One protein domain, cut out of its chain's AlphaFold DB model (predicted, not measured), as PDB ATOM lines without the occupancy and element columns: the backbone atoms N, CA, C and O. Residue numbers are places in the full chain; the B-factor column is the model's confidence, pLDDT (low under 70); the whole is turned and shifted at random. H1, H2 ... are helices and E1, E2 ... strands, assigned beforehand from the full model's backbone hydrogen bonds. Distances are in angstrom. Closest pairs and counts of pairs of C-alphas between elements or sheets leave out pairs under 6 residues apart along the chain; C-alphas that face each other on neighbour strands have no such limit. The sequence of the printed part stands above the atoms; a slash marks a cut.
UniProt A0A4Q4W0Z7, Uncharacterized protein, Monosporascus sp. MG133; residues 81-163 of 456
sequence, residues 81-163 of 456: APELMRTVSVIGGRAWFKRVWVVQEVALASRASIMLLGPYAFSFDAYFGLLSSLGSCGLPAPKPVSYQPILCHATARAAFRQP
ATOM      1  N   ALA A  81     127.724 120.799 127.027       64.62
ATOM      2  CA  ALA A  81     129.070 120.865 126.476       64.62
ATOM      3  C   ALA A  81     130.030 121.781 127.269       64.62
ATOM      4  O   ALA A  81     131.131 121.324 127.571       64.62
ATOM      5  N   PRO A  82     129.663 123.005 127.712       66.38
ATOM      6  CA  PRO A  82     130.587 123.860 128.467       66.38
ATOM      7  C   PRO A  82     131.048 123.262 129.809       66.38
ATOM      8  O   PRO A  82     132.193 123.458 130.219       66.38
ATOM      9  N   GLU A  83     130.180 122.514 130.494       70.44
ATOM     10  CA  GLU A  83     130.495 121.846 131.763       70.44
ATOM     11  C   GLU A  83     131.397 120.623 131.549       70.44
ATOM     12  O   GLU A  83     132.378 120.425 132.275       70.44
ATOM     13  N   LEU A  84     131.124 119.853 130.493       72.06
ATOM     14  CA  LEU A  84     131.967 118.739 130.065       72.06
ATOM     15  C   LEU A  84     133.372 119.228 129.677       72.06
ATOM     16  O   LEU A  84     134.367 118.722 130.196       72.06
ATOM     17  N   MET A  85     133.461 120.283 128.861       70.06
ATOM     18  CA  MET A  85     134.729 120.896 128.445       70.06
ATOM     19  C   MET A  85     135.512 121.484 129.626       70.06
ATOM     20  O   MET A  85     136.740 121.360 129.670       70.06
ATOM     21  N   ARG A  86     134.832 122.065 130.628       74.44
ATOM     22  CA  ARG A  86     135.465 122.478 131.894       74.44
ATOM     23  C   ARG A  86     136.045 121.274 132.642       74.44
ATOM     24  O   ARG A  86     137.188 121.343 133.083       74.44
ATOM     25  N   THR A  87     135.284 120.190 132.769       77.31
ATOM     26  CA  THR A  87     135.706 118.976 133.491       77.31
ATOM     27  C   THR A  87     136.933 118.338 132.841       77.31
ATOM     28  O   THR A  87     137.929 118.084 133.519       77.31
ATOM     29  N   VAL A  88     136.911 118.184 131.514       75.62
ATOM     30  CA  VAL A  88     138.054 117.732 130.705       75.62
ATOM     31  C   VAL A  88     139.260 118.663 130.911       75.62
ATOM     32  O   VAL A  88     140.340 118.208 131.279       75.62
ATOM     33  N   SER A  89     139.085 119.985 130.813       73.12
ATOM     34  CA  SER A  89     140.185 120.947 131.020       73.12
ATOM     35  C   SER A  89     140.827 120.855 132.417       73.12
ATOM     36  O   SER A  89     142.050 120.929 132.544       73.12
ATOM     37  N   VAL A  90     140.025 120.657 133.473       79.50
ATOM     38  CA  VAL A  90     140.500 120.515 134.868       79.50
ATOM     39  C   VAL A  90     141.276 119.212 135.090       79.50
ATOM     40  O   VAL A  90     142.188 119.176 135.922       79.50
ATOM     41  N   ILE A  91     140.930 118.149 134.364       79.69
ATOM     42  CA  ILE A  91     141.651 116.872 134.393       79.69
ATOM     43  C   ILE A  91     142.987 117.008 133.652       79.69
ATOM     44  O   ILE A  91     144.035 116.754 134.246       79.69
ATOM     45  N   GLY A  92     142.970 117.491 132.404       74.56
ATOM     46  CA  GLY A  92     144.182 117.695 131.598       74.56
ATOM     47  C   GLY A  92     145.184 118.687 132.204       74.56
ATOM     48  O   GLY A  92     146.388 118.536 132.016       74.56
ATOM     49  N   GLY A  93     144.709 119.655 132.993       74.88
ATOM     50  CA  GLY A  93     145.544 120.662 133.652       74.88
ATOM     51  C   GLY A  93     146.285 120.201 134.918       74.88
ATOM     52  O   GLY A  93     147.034 121.001 135.494       74.88
ATOM     53  N   ARG A  94     146.093 118.956 135.390       80.75
ATOM     54  CA  ARG A  94     146.748 118.441 136.613       80.75
ATOM     55  C   ARG A  94     148.268 118.350 136.451       80.75
ATOM     56  O   ARG A  94     148.776 118.030 135.383       80.75
ATOM     57  N   ALA A  95     148.996 118.572 137.548       84.31
ATOM     58  CA  ALA A  95     150.461 118.620 137.558       84.31
ATOM     59  C   ALA A  95     151.142 117.343 137.028       84.31
ATOM     60  O   ALA A  95     152.206 117.440 136.428       84.31
ATOM     61  N   TRP A  96     150.527 116.165 137.191       85.94
ATOM     62  CA  TRP A  96     151.065 114.910 136.652       85.94
ATOM     63  C   TRP A  96     151.209 114.961 135.123       85.94
ATOM     64  O   TRP A  96     152.315 114.778 134.623       85.94
ATOM     65  N   PHE A  97     150.157 115.356 134.391       80.38
ATOM     66  CA  PHE A  97     150.207 115.494 132.927       80.38
ATOM     67  C   PHE A  97     151.211 116.541 132.445       80.38
ATOM     68  O   PHE A  97     151.545 116.546 131.271       80.38
ATOM     69  N   LYS A  98     151.724 117.424 133.306       80.81
ATOM     70  CA  LYS A  98     152.728 118.411 132.899       80.81
ATOM     71  C   LYS A  98     154.141 117.840 132.838       80.81
ATOM     72  O   LYS A  98     155.004 118.530 132.328       80.81
ATOM     73  N   ARG A  99     154.420 116.633 133.336       81.62
ATOM     74  CA  ARG A  99     155.790 116.089 133.423       81.62
ATOM     75  C   ARG A  99     156.216 115.407 132.117       81.62
ATOM     76  O   ARG A  99     155.448 114.616 131.579       81.62
ATOM     77  N   VAL A 100     157.458 115.629 131.668       80.69
ATOM     78  CA  VAL A 100     158.030 114.949 130.479       80.69
ATOM     79  C   VAL A 100     157.979 113.422 130.605       80.69
ATOM     80  O   VAL A 100     157.484 112.740 129.713       80.69
ATOM     81  N   TRP A 101     158.414 112.885 131.747       86.19
ATOM     82  CA  TRP A 101     158.488 111.440 132.006       86.19
ATOM     83  C   TRP A 101     157.157 110.688 131.831       86.19
ATOM     84  O   TRP A 101     157.156 109.515 131.458       86.19
ATOM     85  N   VAL A 102     156.021 111.371 132.006       86.31
ATOM     86  CA  VAL A 102     154.685 110.774 131.855       86.31
ATOM     87  C   VAL A 102     154.395 110.343 130.414       86.31
ATOM     88  O   VAL A 102     153.649 109.386 130.213       86.31
ATOM     89  N   VAL A 103     155.047 110.948 129.413       81.50
ATOM     90  CA  VAL A 103     154.921 110.497 128.018       81.50
ATOM     91  C   VAL A 103     155.417 109.055 127.898       81.50
ATOM     92  O   VAL A 103     154.734 108.234 127.293       81.50
ATOM     93  N   GLN A 104     156.552 108.712 128.525       83.38
ATOM     94  CA  GLN A 104     157.057 107.334 128.539       83.38
ATOM     95  C   GLN A 104     156.121 106.400 129.314       83.38
ATOM     96  O   GLN A 104     155.761 105.341 128.801       83.38
ATOM     97  N   GLU A 105     155.685 106.812 130.516       86.06
ATOM     98  CA  GLU A 105     154.764 106.040 131.369       86.06
ATOM     99  C   GLU A 105     153.472 105.660 130.618       86.06
ATOM    100  O   GLU A 105     152.960 104.552 130.774       86.06
ATOM    101  N   VAL A 106     152.951 106.561 129.779       80.62
ATOM    102  CA  VAL A 106     151.688 106.386 129.047       80.62
ATOM    103  C   VAL A 106     151.882 105.714 127.679       80.62
ATOM    104  O   VAL A 106     151.031 104.914 127.274       80.62
ATOM    105  N   ALA A 107     152.983 105.990 126.975       78.12
ATOM    106  CA  ALA A 107     153.269 105.431 125.652       78.12
ATOM    107  C   ALA A 107     153.769 103.978 125.702       78.12
ATOM    108  O   ALA A 107     153.323 103.160 124.900       78.12
ATOM    109  N   LEU A 108     154.638 103.636 126.664       80.00
ATOM    110  CA  LEU A 108     155.205 102.286 126.821       80.00
ATOM    111  C   LEU A 108     154.324 101.340 127.655       80.00
ATOM    112  O   LEU A 108     154.636 100.156 127.788       80.00
ATOM    113  N   ALA A 109     153.214 101.829 128.218       82.19
ATOM    114  CA  ALA A 109     152.272 101.002 128.963       82.19
ATOM    115  C   ALA A 109     151.629  99.931 128.061       82.19
ATOM    116  O   ALA A 109     150.692 100.208 127.308       82.19
ATOM    117  N   SER A 110     152.089  98.686 128.226       78.75
ATOM    118  CA  SER A 110     151.592  97.480 127.540       78.75
ATOM    119  C   SER A 110     150.151  97.097 127.897       78.75
ATOM    120  O   SER A 110     149.536  96.272 127.225       78.75
ATOM    121  N   ARG A 111     149.589  97.697 128.954       79.31
ATOM    122  CA  ARG A 111     148.189  97.541 129.372       79.31
ATOM    123  C   ARG A 111     147.379  98.803 129.044       79.31
ATOM    124  O   ARG A 111     147.914  99.843 128.656       79.31
ATOM    125  N   ALA A 112     146.058  98.721 129.184       77.94
ATOM    126  CA  ALA A 112     145.210  99.909 129.125       77.94
ATOM    127  C   ALA A 112     145.581 100.856 130.281       77.94
ATOM    128  O   ALA A 112     145.512 100.460 131.445       77.94
ATOM    129  N   SER A 113     146.000 102.083 129.966       83.56
ATOM    130  CA  SER A 113     146.356 103.077 130.979       83.56
ATOM    131  C   SER A 113     145.093 103.572 131.682       83.56
ATOM    132  O   SER A 113     144.127 103.976 131.031       83.56
ATOM    133  N   ILE A 114     145.095 103.535 133.015       85.94
ATOM    134  CA  ILE A 114     143.963 103.943 133.854       85.94
ATOM    135  C   ILE A 114     144.319 105.263 134.534       85.94
ATOM    136  O   ILE A 114     145.350 105.371 135.194       85.94
ATOM    137  N   MET A 115     143.458 106.265 134.387       84.75
ATOM    138  CA  MET A 115     143.541 107.528 135.113       84.75
ATOM    139  C   MET A 115     142.797 107.387 136.442       84.75
ATOM    140  O   MET A 115     141.620 107.027 136.459       84.75
ATOM    141  N   LEU A 116     143.487 107.682 137.547       86.00
ATOM    142  CA  LEU A 116     142.932 107.680 138.902       86.00
ATOM    143  C   LEU A 116     142.787 109.119 139.409       86.00
ATOM    144  O   LEU A 116     143.759 109.877 139.449       86.00
ATOM    145  N   LEU A 117     141.574 109.501 139.806       83.69
ATOM    146  CA  LEU A 117     141.225 110.839 140.284       83.69
ATOM    147  C   LEU A 117     140.380 110.723 141.555       83.69
ATOM    148  O   LEU A 117     139.151 110.720 141.518       83.69
ATOM    149  N   GLY A 118     141.060 110.618 142.699       84.12
ATOM    150  CA  GLY A 118     140.409 110.324 143.974       84.12
ATOM    151  C   GLY A 118     139.774 108.927 143.934       84.12
ATOM    152  O   GLY A 118     140.496 107.974 143.649       84.12
ATOM    153  N   PRO A 119     138.459 108.778 144.181       83.69
ATOM    154  CA  PRO A 119     137.777 107.485 144.108       83.69
ATOM    155  C   PRO A 119     137.457 107.036 142.670       83.69
ATOM    156  O   PRO A 119     137.010 105.910 142.473       83.69
ATOM    157  N   TYR A 120     137.632 107.902 141.665       83.44
ATOM    158  CA  TYR A 120     137.236 107.618 140.286       83.44
ATOM    159  C   TYR A 120     138.384 107.010 139.480       83.44
ATOM    160  O   TYR A 120     139.498 107.539 139.476       83.44
ATOM    161  N   ALA A 121     138.083 105.942 138.742       86.12
ATOM    162  CA  ALA A 121     138.980 105.304 137.787       86.12
ATOM    163  C   ALA A 121     138.335 105.300 136.396       86.12
ATOM    164  O   ALA A 121     137.169 104.930 136.257       86.12
ATOM    165  N   PHE A 122     139.079 105.693 135.363       85.38
ATOM    166  CA  PHE A 122     138.612 105.630 133.975       85.38
ATOM    167  C   PHE A 122     139.761 105.399 132.989       85.38
ATOM    168  O   PHE A 122     140.929 105.626 133.300       85.38
ATOM    169  N   SER A 123     139.432 104.919 131.789       84.06
ATOM    170  CA  SER A 123     140.420 104.659 130.738       84.06
ATOM    171  C   SER A 123     140.993 105.964 130.180       84.06
ATOM    172  O   SER A 123     140.244 106.857 129.779       84.06
ATOM    173  N   PHE A 124     142.323 106.039 130.098       80.06
ATOM    174  CA  PHE A 124     143.040 107.122 129.422       80.06
ATOM    175  C   PHE A 124     142.631 107.229 127.947       80.06
ATOM    176  O   PHE A 124     142.392 108.320 127.436       80.06
ATOM    177  N   ASP A 125     142.481 106.082 127.280       75.81
ATOM    178  CA  ASP A 125     142.099 106.015 125.869       75.81
ATOM    179  C   ASP A 125     140.655 106.511 125.658       75.81
ATOM    180  O   ASP A 125     140.374 107.200 124.682       75.81
ATOM    181  N   ALA A 126     139.748 106.225 126.602       77.69
ATOM    182  CA  ALA A 126     138.366 106.716 126.555       77.69
ATOM    183  C   ALA A 126     138.279 108.228 126.813       77.69
ATOM    184  O   ALA A 126     137.510 108.924 126.155       77.69
ATOM    185  N   TYR A 127     139.093 108.748 127.738       78.25
ATOM    186  CA  TYR A 127     139.205 110.185 127.982       78.25
ATOM    187  C   TYR A 127     139.744 110.933 126.750       78.25
ATOM    188  O   TYR A 127     139.212 111.982 126.385       78.25
ATOM    189  N   PHE A 128     140.767 110.389 126.085       72.81
ATOM    190  CA  PHE A 128     141.297 110.969 124.851       72.81
ATOM    191  C   PHE A 128     140.301 110.876 123.691       72.81
ATOM    192  O   PHE A 128     140.050 111.882 123.035       72.81
ATOM    193  N   GLY A 129     139.676 109.711 123.485       68.62
ATOM    194  CA  GLY A 129     138.643 109.532 122.464       68.62
ATOM    195  C   GLY A 129     137.495 110.530 122.631       68.62
ATOM    196  O   GLY A 129     137.103 111.177 121.666       68.62
ATOM    197  N   LEU A 130     137.036 110.745 123.870       71.12
ATOM    198  CA  LEU A 130     136.054 111.778 124.197       71.12
ATOM    199  C   LEU A 130     136.540 113.184 123.804       71.12
ATOM    200  O   LEU A 130     135.805 113.909 123.141       71.12
ATOM    201  N   LEU A 131     137.765 113.571 124.172       67.19
ATOM    202  CA  LEU A 131     138.339 114.874 123.812       67.19
ATOM    203  C   LEU A 131     138.413 115.077 122.286       67.19
ATOM    204  O   LEU A 131     138.065 116.155 121.804       67.19
ATOM    205  N   SER A 132     138.813 114.052 121.528       60.47
ATOM    206  CA  SER A 132     138.846 114.090 120.061       60.47
ATOM    207  C   SER A 132     137.446 114.200 119.452       60.47
ATOM    208  O   SER A 132     137.212 115.079 118.624       60.47
ATOM    209  N   SER A 133     136.491 113.372 119.893       59.78
ATOM    210  CA  SER A 133     135.109 113.401 119.391       59.78
ATOM    211  C   SER A 133     134.399 114.724 119.685       59.78
ATOM    212  O   SER A 133     133.666 115.213 118.832       59.78
ATOM    213  N   LEU A 134     134.646 115.349 120.843       62.12
ATOM    214  CA  LEU A 134     134.069 116.659 121.173       62.12
ATOM    215  C   LEU A 134     134.517 117.759 120.195       62.12
ATOM    216  O   LEU A 134     133.723 118.649 119.895       62.12
ATOM    217  N   GLY A 135     135.739 117.673 119.654       53.50
ATOM    218  CA  GLY A 135     136.209 118.558 118.583       53.50
ATOM    219  C   GLY A 135     135.471 118.341 117.257       53.50
ATOM    220  O   GLY A 135     135.119 119.307 116.586       53.50
ATOM    221  N   SER A 136     135.162 117.088 116.907       51.97
ATOM    222  CA  SER A 136     134.361 116.753 115.717       51.97
ATOM    223  C   SER A 136     132.892 117.182 115.821       51.97
ATOM    224  O   SER A 136     132.237 117.345 114.797       51.97
ATOM    225  N   CYS A 137     132.368 117.410 117.030       53.03
ATOM    226  CA  CYS A 137     131.000 117.892 117.258       53.03
ATOM    227  C   CYS A 137     130.837 119.424 117.136       53.03
ATOM    228  O   CYS A 137     129.855 119.968 117.641       53.03
ATOM    229  N   GLY A 138     131.796 120.139 116.534       48.03
ATOM    230  CA  GLY A 138     131.718 121.592 116.319       48.03
ATOM    231  C   GLY A 138     131.794 122.441 117.597       48.03
ATOM    232  O   GLY A 138     131.512 123.638 117.564       48.03
ATOM    233  N   LEU A 139     132.166 121.847 118.735       53.84
ATOM    234  CA  LEU A 139     132.351 122.589 119.977       53.84
ATOM    235  C   LEU A 139     133.635 123.428 119.932       53.84
ATOM    236  O   LEU A 139     134.639 122.985 119.367       53.84
ATOM    237  N   PRO A 140     133.663 124.603 120.591       51.09
ATOM    238  CA  PRO A 140     134.896 125.359 120.738       51.09
ATOM    239  C   PRO A 140     135.935 124.507 121.471       51.09
ATOM    240  O   PRO A 140     135.713 124.076 122.608       51.09
ATOM    241  N   ALA A 141     137.079 124.286 120.821       50.75
ATOM    242  CA  ALA A 141     138.220 123.624 121.435       50.75
ATOM    243  C   ALA A 141     138.589 124.323 122.763       50.75
ATOM    244  O   ALA A 141     138.414 125.543 122.892       50.75
ATOM    245  N   PRO A 142     139.098 123.590 123.772       50.72
ATOM    246  CA  PRO A 142     139.512 124.223 125.015       50.72
ATOM    247  C   PRO A 142     140.669 125.208 124.758       50.72
ATOM    248  O   PRO A 142     141.290 125.215 123.696       50.72
ATOM    249  N   LYS A 143     141.002 126.069 125.730       48.84
ATOM    250  CA  LYS A 143     142.151 126.984 125.571       48.84
ATOM    251  C   LYS A 143     143.460 126.173 125.548       48.84
ATOM    252  O   LYS A 143     143.704 125.491 126.549       48.84
ATOM    253  N   PRO A 144     144.311 126.262 124.497       46.88
ATOM    254  CA  PRO A 144     145.426 125.328 124.250       46.88
ATOM    255  C   PRO A 144     146.271 125.008 125.489       46.88
ATOM    256  O   PRO A 144     146.475 123.852 125.852       46.88
ATOM    257  N   VAL A 145     146.649 126.055 126.226       44.88
ATOM    258  CA  VAL A 145     147.516 126.013 127.415       44.88
ATOM    259  C   VAL A 145     147.038 125.046 128.518       44.88
ATOM    260  O   VAL A 145     147.858 124.550 129.286       44.88
ATOM    261  N   SER A 146     145.734 124.756 128.631       46.31
ATOM    262  CA  SER A 146     145.200 123.929 129.731       46.31
ATOM    263  C   SER A 146     145.255 122.418 129.485       46.31
ATOM    264  O   SER A 146     145.110 121.658 130.442       46.31
ATOM    265  N   TYR A 147     145.397 121.975 128.234       51.81
ATOM    266  CA  TYR A 147     145.266 120.561 127.852       51.81
ATOM    267  C   TYR A 147     146.279 120.105 126.789       51.81
ATOM    268  O   TYR A 147     146.357 118.909 126.517       51.81
ATOM    269  N   GLN A 148     147.128 121.010 126.281       59.62
ATOM    270  CA  GLN A 148     148.335 120.663 125.523       59.62
ATOM    271  C   GLN A 148     149.112 119.480 126.139       59.62
ATOM    272  O   GLN A 148     149.416 118.545 125.403       59.62
ATOM    273  N   PRO A 149     149.364 119.425 127.471       66.88
ATOM    274  CA  PRO A 149     150.179 118.354 128.039       66.88
ATOM    275  C   PRO A 149     149.534 116.967 127.893       66.88
ATOM    276  O   PRO A 149     150.205 116.002 127.545       66.88
ATOM    277  N   ILE A 150     148.214 116.862 128.099       68.44
ATOM    278  CA  ILE A 150     147.492 115.587 127.978       68.44
ATOM    279  C   ILE A 150     147.295 115.153 126.519       68.44
ATOM    280  O   ILE A 150     147.265 113.952 126.253       68.44
ATOM    281  N   LEU A 151     147.247 116.100 125.573       65.31
ATOM    282  CA  LEU A 151     147.329 115.786 124.146       65.31
ATOM    283  C   LEU A 151     148.688 115.183 123.778       65.31
ATOM    284  O   LEU A 151     148.702 114.147 123.124       65.31
ATOM    285  N   CYS A 152     149.810 115.757 124.235       67.00
ATOM    286  CA  CYS A 152     151.145 115.207 123.956       67.00
ATOM    287  C   CYS A 152     151.255 113.731 124.375       67.00
ATOM    288  O   CYS A 152     151.674 112.893 123.576       67.00
ATOM    289  N   HIS A 153     150.794 113.391 125.587       73.25
ATOM    290  CA  HIS A 153     150.775 112.005 126.085       73.25
ATOM    291  C   HIS A 153     149.926 111.068 125.226       73.25
ATOM    292  O   HIS A 153     150.305 109.920 124.995       73.25
ATOM    293  N   ALA A 154     148.774 111.541 124.748       67.44
ATOM    294  CA  ALA A 154     147.866 110.731 123.949       67.44
ATOM    295  C   ALA A 154     148.347 110.534 122.506       67.44
ATOM    296  O   ALA A 154     148.289 109.412 122.006       67.44
ATOM    297  N   THR A 155     148.888 111.574 121.867       63.78
ATOM    298  CA  THR A 155     149.486 111.476 120.528       63.78
ATOM    299  C   THR A 155     150.705 110.555 120.542       63.78
ATOM    300  O   THR A 155     150.799 109.659 119.705       63.78
ATOM    301  N   ALA A 156     151.577 110.676 121.551       68.19
ATOM    302  CA  ALA A 156     152.679 109.738 121.745       68.19
ATOM    303  C   ALA A 156     152.167 108.299 121.942       68.19
ATOM    304  O   ALA A 156     152.624 107.383 121.264       68.19
ATOM    305  N   ARG A 157     151.161 108.077 122.801       71.25
ATOM    306  CA  ARG A 157     150.567 106.741 122.974       71.25
ATOM    307  C   ARG A 157     149.977 106.186 121.680       71.25
ATOM    308  O   ARG A 157     150.166 105.005 121.417       71.25
ATOM    309  N   ALA A 158     149.308 106.998 120.865       63.12
ATOM    310  CA  ALA A 158     148.790 106.562 119.570       63.12
ATOM    311  C   ALA A 158     149.921 106.130 118.616       63.12
ATOM    312  O   ALA A 158     149.816 105.073 117.996       63.12
ATOM    313  N   ALA A 159     151.018 106.895 118.564       61.06
ATOM    314  CA  ALA A 159     152.189 106.589 117.743       61.06
ATOM    315  C   ALA A 159     152.947 105.325 118.204       61.06
ATOM    316  O   ALA A 159     153.367 104.518 117.377       61.06
ATOM    317  N   PHE A 160     153.107 105.124 119.518       65.06
ATOM    318  CA  PHE A 160     153.955 104.055 120.063       65.06
ATOM    319  C   PHE A 160     153.225 102.747 120.397       65.06
ATOM    320  O   PHE A 160     153.875 101.701 120.414       65.06
ATOM    321  N   ARG A 161     151.904 102.775 120.640       58.50
ATOM    322  CA  ARG A 161     151.133 101.600 121.090       58.50
ATOM    323  C   ARG A 161     150.792 100.606 119.986       58.50
ATOM    324  O   ARG A 161     150.563  99.442 120.306       58.50
ATOM    325  N   GLN A 162     150.701 101.028 118.723       48.75
ATOM    326  CA  GLN A 162     150.455 100.058 117.659       48.75
ATOM    327  C   GLN A 162     151.642  99.082 117.587       48.75
ATOM    328  O   GLN A 162     152.780  99.540 117.414       48.75
ATOM    329  N   PRO A 163     151.406  97.756 117.688       41.06
ATOM    330  CA  PRO A 163     152.357  96.800 117.161       41.06
ATOM    331  C   PRO A 163     152.420  97.103 115.672       41.06
ATOM    332  O   PRO A 163     151.449  96.911 114.943       41.06
TER     333      PRO A 163
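AT A GLANCE: This is residues 81 to 163 of the 456 residues of an uncharacterized protein of Monosporascus sp. MG133 (UniProt A0A4Q4W0Z7). Four helices fall into two pairs at opposite ends of the longest axis: H2 is packed on H4 at one end, and H1 and H3, close to each other, are at the other, with few contacts between the two pairs. H1 meets H4 end to end at a corner, the first part of H3 comes up to H4, and a small two-stranded hairpin, E1 and E2, leads into H3 with no residue between. The 83 printed residues hold four named helices and two named strands, in the order H1 H2 E1 E2 H3 H4; the sheet, E1 - E2, is antiparallel and the class is mostly helix. The whole is compact, with a radius of gyration of the C-alphas of 12.5 A and spans of 34 by 28 by 22 A.

IN THESE COORDINATES: Find C-alpha 81 at (129.070, 120.865, 126.476); from there H1 runs through residues 81 to 92, 16.3 A long. H2 is residues 101 to 107, 10.2 A. Next come E1, residues 114 to 117, and E2, residues 120 to 123. H3 begins at C-alpha 124, at (143.040, 107.122, 129.422), and covers residues 124 to 136, 18.9 A. H4, residues 148 to 161, is 19.8 A long and ends at C-alpha 161, at (151.133, 101.600, 121.090).

HOW THE PARTS SIT: Start at the hub, H4, which touches H1, H2 and H3. H2 and H4 touch at a steep tilt of 45 degrees, running the same way; their closest C-alphas, of Ala 107 and Arg 157, are 4.0 A apart. H3, with residues 125 to 128 alone, only just touches H4, with 3 pairs of C-alphas within 8 A; the closest are those of Phe 128 and Ala 154, 6.6 A. H1 and H4 touch only at their ends, and only just, with 3 such pairs; the closest C-alphas, of Gly 92 and Ile 150, are 5.3 A apart, and the lines are about perpendicular at 75 degrees. H1 and H3 are close but not clearly touching, with the C-alphas of Val 88 and Leu 131 closest at 7.5 A. H2 and H3 are apart. In the hairpin E1 and E2, antiparallel at 153 degrees, look for N 115 and O 122 at 2.8 A, within hydrogen-bond range. The closest C-alphas of E1 and H3, of Ile 114 and Phe 124, are 5.5 A apart. Every O i to N i+4 pair is within hydrogen-bond range in H1, H2 and H4; in H3, 8 of 9 are.

THE WHOLE: The C-alphas farthest apart, of Pro 82 and Pro 163, are 36.5 A apart. The printed part has no cut; the link from H3 to H4, with 11 residues between them, is long. The mean pLDDT of the printed part is 70.8, and 34 residues are under 70, among them residues 131 to 152 and 158 to 163.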